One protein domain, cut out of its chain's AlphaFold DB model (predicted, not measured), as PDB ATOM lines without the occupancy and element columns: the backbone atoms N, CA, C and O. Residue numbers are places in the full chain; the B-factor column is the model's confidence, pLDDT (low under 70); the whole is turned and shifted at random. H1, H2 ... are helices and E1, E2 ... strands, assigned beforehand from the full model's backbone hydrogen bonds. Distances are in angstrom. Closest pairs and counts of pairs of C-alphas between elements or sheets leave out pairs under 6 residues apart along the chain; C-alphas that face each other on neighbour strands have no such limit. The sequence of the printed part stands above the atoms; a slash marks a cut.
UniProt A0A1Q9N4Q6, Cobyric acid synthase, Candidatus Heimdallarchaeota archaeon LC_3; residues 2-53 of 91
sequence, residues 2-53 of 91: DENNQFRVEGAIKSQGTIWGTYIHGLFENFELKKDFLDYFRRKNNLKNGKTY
ATOM      1  N   ASP A   2    -182.218  49.341  29.385       75.69
ATOM      2  CA  ASP A   2    -183.044  48.454  30.206       75.69
ATOM      3  C   ASP A   2    -184.532  48.562  29.823       75.69
ATOM      4  O   ASP A   2    -184.908  49.309  28.916       75.69
ATOM      5  N   GLU A   3    -185.377  47.805  30.514       79.94
ATOM      6  CA  GLU A   3    -186.840  47.829  30.362       79.94
ATOM      7  C   GLU A   3    -187.473  49.213  30.606       79.94
ATOM      8  O   GLU A   3    -188.608  49.448  30.200       79.94
ATOM      9  N   ASN A   4    -186.719  50.152  31.190       83.75
ATOM     10  CA  ASN A   4    -187.137  51.518  31.498       83.75
ATOM     11  C   ASN A   4    -186.474  52.566  30.585       83.75
ATOM     12  O   ASN A   4    -186.497  53.760  30.890       83.75
ATOM     13  N   ASN A   5    -185.888  52.141  29.458       77.38
ATOM     14  CA  ASN A   5    -185.223  53.004  28.480       77.38
ATOM     15  C   ASN A   5    -184.032  53.802  29.058       77.38
ATOM     16  O   ASN A   5    -183.690  54.875  28.557       77.38
ATOM     17  N   GLN A   6    -183.386  53.291  30.111       80.88
ATOM     18  CA  GLN A   6    -182.193  53.896  30.697       80.88
ATOM     19  C   GLN A   6    -180.909  53.296  30.117       80.88
ATOM     20  O   GLN A   6    -180.848  52.139  29.673       80.88
ATOM     21  N   PHE A   7    -179.845  54.103  30.114       78.56
ATOM     22  CA  PHE A   7    -178.511  53.639  29.755       78.56
ATOM     23  C   PHE A   7    -178.005  52.669  30.819       78.56
ATOM     24  O   PHE A   7    -177.715  53.048  31.952       78.56
ATOM     25  N   ARG A   8    -177.875  51.404  30.425       78.25
ATOM     26  CA  ARG A   8    -177.273  50.367  31.252       78.25
ATOM     27  C   ARG A   8    -175.759  50.404  31.084       78.25
ATOM     28  O   ARG A   8    -175.257  50.503  29.966       78.25
ATOM     29  N   VAL A   9    -175.036  50.321  32.194       81.62
ATOM     30  CA  VAL A   9    -173.578  50.204  32.163       81.62
ATOM     31  C   VAL A   9    -173.214  48.761  31.795       81.62
ATOM     32  O   VAL A   9    -173.496  47.837  32.550       81.62
ATOM     33  N   GLU A  10    -172.574  48.570  30.642       85.94
ATOM     34  CA  GLU A  10    -172.136  47.259  30.111       85.94
ATOM     35  C   GLU A  10    -170.679  46.921  30.518       85.94
ATOM     36  O   GLU A  10    -169.923  46.261  29.797       85.94
ATOM     37  N   GLY A  11    -170.234  47.437  31.667       89.31
ATOM     38  CA  GLY A  11    -168.856  47.310  32.138       89.31
ATOM     39  C   GLY A  11    -168.589  47.987  33.484       89.31
ATOM     40  O   GLY A  11    -169.498  48.461  34.157       89.31
ATOM     41  N   ALA A  12    -167.324  48.027  33.887       91.94
ATOM     42  CA  ALA A  12    -166.864  48.657  35.116       91.94
ATOM     43  C   ALA A  12    -165.468  49.258  34.921       91.94
ATOM     44  O   ALA A  12    -164.603  48.659  34.280       91.94
ATOM     45  N   ILE A  13    -165.230  50.433  35.503       91.50
ATOM     46  CA  ILE A  13    -163.921  51.089  35.505       91.50
ATOM     47  C   ILE A  13    -163.587  51.487  36.941       91.50
ATOM     48  O   ILE A  13    -164.405  52.087  37.638       91.50
ATOM     49  N   LYS A  14    -162.373  51.168  37.399       92.56
ATOM     50  CA  LYS A  14    -161.873  51.663  38.690       92.56
ATOM     51  C   LYS A  14    -161.743  53.185  38.619       92.56
ATOM     52  O   LYS A  14    -161.216  53.686  37.633       92.56
ATOM     53  N   SER A  15    -162.124  53.916  39.665       89.88
ATOM     54  CA  SER A  15    -162.138  55.392  39.672       89.88
ATOM     55  C   SER A  15    -160.839  56.056  39.190       89.88
ATOM     56  O   SER A  15    -160.885  57.090  38.535       89.88
ATOM     57  N   GLN A  16    -159.672  55.449  39.442       86.94
ATOM     58  CA  GLN A  16    -158.376  55.958  38.965       86.94
ATOM     59  C   GLN A  16    -158.067  55.646  37.483       86.94
ATOM     60  O   GLN A  16    -156.939  55.873  37.036       86.94
ATOM     61  N   GLY A  17    -159.020  55.071  36.744       85.75
ATOM     62  CA  GLY A  17    -158.923  54.718  35.327       85.75
ATOM     63  C   GLY A  17    -158.016  53.526  35.021       85.75
ATOM     64  O   GLY A  17    -157.723  53.280  33.857       85.75
ATOM     65  N   THR A  18    -157.536  52.798  36.037       88.06
ATOM     66  CA  THR A  18    -156.452  51.819  35.858       88.06
ATOM     67  C   THR A  18    -156.890  50.392  35.551       88.06
ATOM     68  O   THR A  18    -156.058  49.579  35.170       88.06
ATOM     69  N   ILE A  19    -158.159  50.060  35.780       89.62
ATOM     70  CA  ILE A  19    -158.707  48.714  35.572       89.62
ATOM     71  C   ILE A  19    -160.047  48.880  34.879       89.62
ATOM     72  O   ILE A  19    -160.877  49.656  35.359       89.62
ATOM     73  N   TRP A  20    -160.215  48.203  33.747       91.56
ATOM     74  CA  TRP A  20    -161.414  48.236  32.919       91.56
ATOM     75  C   TRP A  20    -161.931  46.806  32.758       91.56
ATOM     76  O   TRP A  20    -161.152  45.893  32.492       91.56
ATOM     77  N   GLY A  21    -163.237  46.619  32.902       89.69
ATOM     78  CA  GLY A  21    -163.954  45.392  32.574       89.69
ATOM     79  C   GLY A  21    -165.159  45.732  31.706       89.69
ATOM     80  O   GLY A  21    -165.810  46.750  31.923       89.69
ATOM     81  N   THR A  22    -165.458  44.908  30.709       89.81
ATOM     82  CA  THR A  22    -166.621  45.100  29.837       89.81
ATOM     83  C   THR A  22    -167.242  43.759  29.475       89.81
ATOM     84  O   THR A  22    -166.538  42.755  29.387       89.81
ATOM     85  N   TYR A  23    -168.557  43.762  29.271       86.38
ATOM     86  CA  TYR A  23    -169.300  42.644  28.700       86.38
ATOM     87  C   TYR A  23    -169.271  42.649  27.157       86.38
ATOM     88  O   TYR A  23    -169.669  41.683  26.513       86.38
ATOM     89  N   ILE A  24    -168.753  43.718  26.540       88.12
ATOM     90  CA  ILE A  24    -168.639  43.837  25.086       88.12
ATOM     91  C   ILE A  24    -167.487  42.956  24.593       88.12
ATOM     92  O   ILE A  24    -166.304  43.276  24.759       88.12
ATOM     93  N   HIS A  25    -167.840  41.849  23.944       85.88
ATOM     94  CA  HIS A  25    -166.881  40.979  23.272       85.88
ATOM     95  C   HIS A  25    -166.148  41.722  22.146       85.88
ATOM     96  O   HIS A  25    -166.721  42.553  21.446       85.88
ATOM     97  N   GLY A  26    -164.855  41.439  21.979       85.12
ATOM     98  CA  GLY A  26    -164.040  42.024  20.910       85.12
ATOM     99  C   GLY A  26    -163.594  43.476  21.129       85.12
ATOM    100  O   GLY A  26    -162.778  43.968  20.351       85.12
ATOM    101  N   LEU A  27    -164.024  44.168  22.197       89.56
ATOM    102  CA  LEU A  27    -163.596  45.553  22.461       89.56
ATOM    103  C   LEU A  27    -162.065  45.669  22.534       89.56
ATOM    104  O   LEU A  27    -161.465  46.524  21.888       89.56
ATOM    105  N   PHE A  28    -161.423  44.755  23.263       87.75
ATOM    106  CA  PHE A  28    -159.965  44.682  23.366       87.75
ATOM    107  C   PHE A  28    -159.306  43.957  22.187       87.75
ATOM    108  O   PHE A  28    -158.096  43.759  22.178       87.75
ATOM    109  N   GLU A  29    -160.049  43.538  21.168       85.38
ATOM    110  CA  GLU A  29    -159.445  43.063  19.922       85.38
ATOM    111  C   GLU A  29    -159.100  44.234  19.005       85.38
ATOM    112  O   GLU A  29    -158.085  44.162  18.305       85.38
ATOM    113  N   ASN A  30    -159.843  45.342  19.117       87.94
ATOM    114  CA  ASN A  30    -159.570  46.588  18.415       87.94
ATOM    115  C   ASN A  30    -158.154  47.094  18.732       87.94
ATOM    116  O   ASN A  30    -157.778  47.317  19.887       87.94
ATOM    117  N   PHE A  31    -157.351  47.233  17.680       86.62
ATOM    118  CA  PHE A  31    -155.948  47.591  17.800       86.62
ATOM    119  C   PHE A  31    -155.751  49.013  18.338       86.62
ATOM    120  O   PHE A  31    -154.959  49.191  19.263       86.62
ATOM    121  N   GLU A  32    -156.490  49.989  17.810       88.75
ATOM    122  CA  GLU A  32    -156.356  51.390  18.218       88.75
ATOM    123  C   GLU A  32    -156.751  51.573  19.685       88.75
ATOM    124  O   GLU A  32    -155.992  52.150  20.461       88.75
ATOM    125  N   LEU A  33    -157.855  50.952  20.116       90.06
ATOM    126  CA  LEU A  33    -158.276  50.989  21.518       90.06
ATOM    127  C   LEU A  33    -157.214  50.396  22.448       90.06
ATOM    128  O   LEU A  33    -156.856  51.015  23.449       90.06
ATOM    129  N   LYS A  34    -156.678  49.210  22.127       88.69
ATOM    130  CA  LYS A  34    -155.596  48.596  22.916       88.69
ATOM    131  C   LYS A  34    -154.364  49.485  22.978       88.69
ATOM    132  O   LYS A  34    -153.754  49.605  24.040       88.69
ATOM    133  N   LYS A  35    -153.963  50.050  21.842       90.44
ATOM    134  CA  LYS A  35    -152.778  50.895  21.737       90.44
ATOM    135  C   LYS A  35    -152.932  52.129  22.617       90.44
ATOM    136  O   LYS A  35    -152.078  52.354  23.472       90.44
ATOM    137  N   ASP A  36    -154.034  52.856  22.472       91.25
ATOM    138  CA  ASP A  36    -154.300  54.071  23.238       91.25
ATOM    139  C   ASP A  36    -154.441  53.783  24.732       91.25
ATOM    140  O   ASP A  36    -153.899  54.521  25.562       91.25
ATOM    141  N   PHE A  37    -155.095  52.673  25.081       90.88
ATOM    142  CA  PHE A  37    -155.214  52.210  26.458       90.88
ATOM    143  C   PHE A  37    -153.842  51.911  27.072       90.88
ATOM    144  O   PHE A  37    -153.528  52.411  28.150       90.88
ATOM    145  N   LEU A  38    -152.974  51.165  26.382       91.19
ATOM    146  CA  LEU A  38    -151.620  50.878  26.865       91.19
ATOM    147  C   LEU A  38    -150.747  52.136  26.925       91.19
ATOM    148  O   LEU A  38    -149.997  52.318  27.884       91.19
ATOM    149  N   ASP A  39    -150.844  53.020  25.935       92.75
ATOM    150  CA  ASP A  39    -150.071  54.259  25.905       92.75
ATOM    151  C   ASP A  39    -150.515  55.239  26.999       92.75
ATOM    152  O   ASP A  39    -149.677  55.951  27.553       92.75
ATOM    153  N   TYR A  40    -151.791  55.226  27.398       91.88
ATOM    154  CA  TYR A  40    -152.256  55.927  28.596       91.88
ATOM    155  C   TYR A  40    -151.484  55.480  29.848       91.88
ATOM    156  O   TYR A  40    -150.965  56.325  30.585       91.88
ATOM    157  N   PHE A  41    -151.313  54.171  30.058       92.25
ATOM    158  CA  PHE A  41    -150.512  53.668  31.179       92.25
ATOM    159  C   PHE A  41    -149.030  53.984  31.039       92.25
ATOM    160  O   PHE A  41    -148.393  54.322  32.036       92.25
ATOM    161  N   ARG A  42    -148.470  53.906  29.829       93.81
ATOM    162  CA  ARG A  42    -147.066  54.264  29.592       93.81
ATOM    163  C   ARG A  42    -146.799  55.712  29.980       93.81
ATOM    164  O   ARG A  42    -145.905  55.947  30.787       93.81
ATOM    165  N   ARG A  43    -147.635  56.652  29.525       93.19
ATOM    166  CA  ARG A  43    -147.535  58.073  29.903       93.19
ATOM    167  C   ARG A  43    -147.638  58.273  31.412       93.19
ATOM    168  O   ARG A  43    -146.825  58.992  31.979       93.19
ATOM    169  N   LYS A  44    -148.570  57.581  32.080       91.50
ATOM    170  CA  LYS A  44    -148.719  57.632  33.546       91.50
ATOM    171  C   LYS A  44    -147.472  57.144  34.300       91.50
ATOM    172  O   LYS A  44    -147.244  57.570  35.425       91.50
ATOM    173  N   ASN A  45    -146.672  56.278  33.679       93.31
ATOM    174  CA  ASN A  45    -145.427  55.738  34.230       93.31
ATOM    175  C   ASN A  45    -144.163  56.381  33.618       93.31
ATOM    176  O   ASN A  45    -143.078  55.824  33.758       93.31
ATOM    177  N   ASN A  46    -144.277  57.527  32.933       95.38
ATOM    178  CA  ASN A  46    -143.164  58.213  32.253       95.38
ATOM    179  C   ASN A  46    -142.410  57.341  31.224       95.38
ATOM    180  O   ASN A  46    -141.223  57.535  30.965       95.38
ATOM    181  N   LEU A  47    -143.104  56.379  30.616       96.06
ATOM    182  CA  LEU A  47    -142.585  55.533  29.548       96.06
ATOM    183  C   LEU A  47    -142.952  56.121  28.182       96.06
ATOM    184  O   LEU A  47    -144.028  56.693  27.997       96.06
ATOM    185  N   LYS A  48    -142.068  55.936  27.197       93.75
ATOM    186  CA  LYS A  48    -142.353  56.285  25.796       93.75
ATOM    187  C   LYS A  48    -143.499  55.423  25.262       93.75
ATOM    188  O   LYS A  48    -143.595  54.256  25.632       93.75
ATOM    189  N   ASN A  49    -144.315  55.980  24.367       91.50
ATOM    190  CA  ASN A  49    -145.384  55.238  23.694       91.50
ATOM    191  C   ASN A  49    -144.846  53.980  22.994       91.50
ATOM    192  O   ASN A  49    -143.688  53.921  22.566       91.50
ATOM    193  N   GLY A  50    -145.708  52.971  22.884       85.12
ATOM    194  CA  GLY A  50    -145.385  51.735  22.186       85.12
ATOM    195  C   GLY A  50    -145.174  51.964  20.690       85.12
ATOM    196  O   GLY A  50    -145.716  52.895  20.095       85.12
ATOM    197  N   LYS A  51    -144.403  51.077  20.057       83.75
ATOM    198  CA  LYS A  51    -144.376  51.015  18.593       83.75
ATOM    199  C   LYS A  51    -145.741  50.540  18.092       83.75
ATOM    200  O   LYS A  51    -146.351  49.654  18.689       83.75
ATOM    201  N   THR A  52    -146.201  51.112  16.984       79.94
ATOM    202  CA  THR A  52    -147.351  50.581  16.250       79.94
ATOM    203  C   THR A  52    -146.902  49.310  15.535       79.94
ATOM    204  O   THR A  52    -145.931  49.340  14.781       79.94
ATOM    205  N   TYR A  53    -147.600  48.203  15.768       75.81
ATOM    206  CA  TYR A  53    -147.386  46.952  15.048       75.81
ATOM    207  C   TYR A  53    -148.642  46.618  14.259       75.81
ATOM    208  O   TYR A  53    -149.746  46.792  14.769       75.81
TER     209      TYR A  53
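What this domain is: This is residues 2 to 53 of the 91 residues of the protein "Cobyric acid synthase" of Candidatus Heimdallarchaeota archaeon LC_3 (UniProt A0A1Q9N4Q6). With little regular structure, the printed part is a flat, loose row: a tail, residues 2 to 8, sticks out at one end, then come a small hairpin, E1 and E2, and one helix, H1. After H1, residues 45 to 53 fold back beside it. The 52 printed residues hold E1, E2 and H1 in that order; the class is mixed, with 20 residues in named elements. The radius of gyration of the C-alphas is 14.2 A, and the spans are 45 by 25 by 13 A.

Where its parts are: E1 is residues 11 to 13, from C-alpha 11 at (-168.856, 47.310, 32.138). E2 is residues 20 to 22. H1 is residues 31 to 44, 20.0 A long, ending at C-alpha 44 at (-148.719, 57.632, 33.546).

How they stand to each other: E1 and E2 form an antiparallel hairpin, at 174 degrees. N 12 and O 21 are within hydrogen-bond range at 2.8 A. E1 and H1 are apart. In H1 every O i to N i+4 pair is within hydrogen-bond range.

The domain as a whole: The C-alphas farthest apart, of Glu 3 and Lys 48, are 45.5 A apart. The printed part has no cut, both links are short, and no printed residue is under 70 in pLDDT.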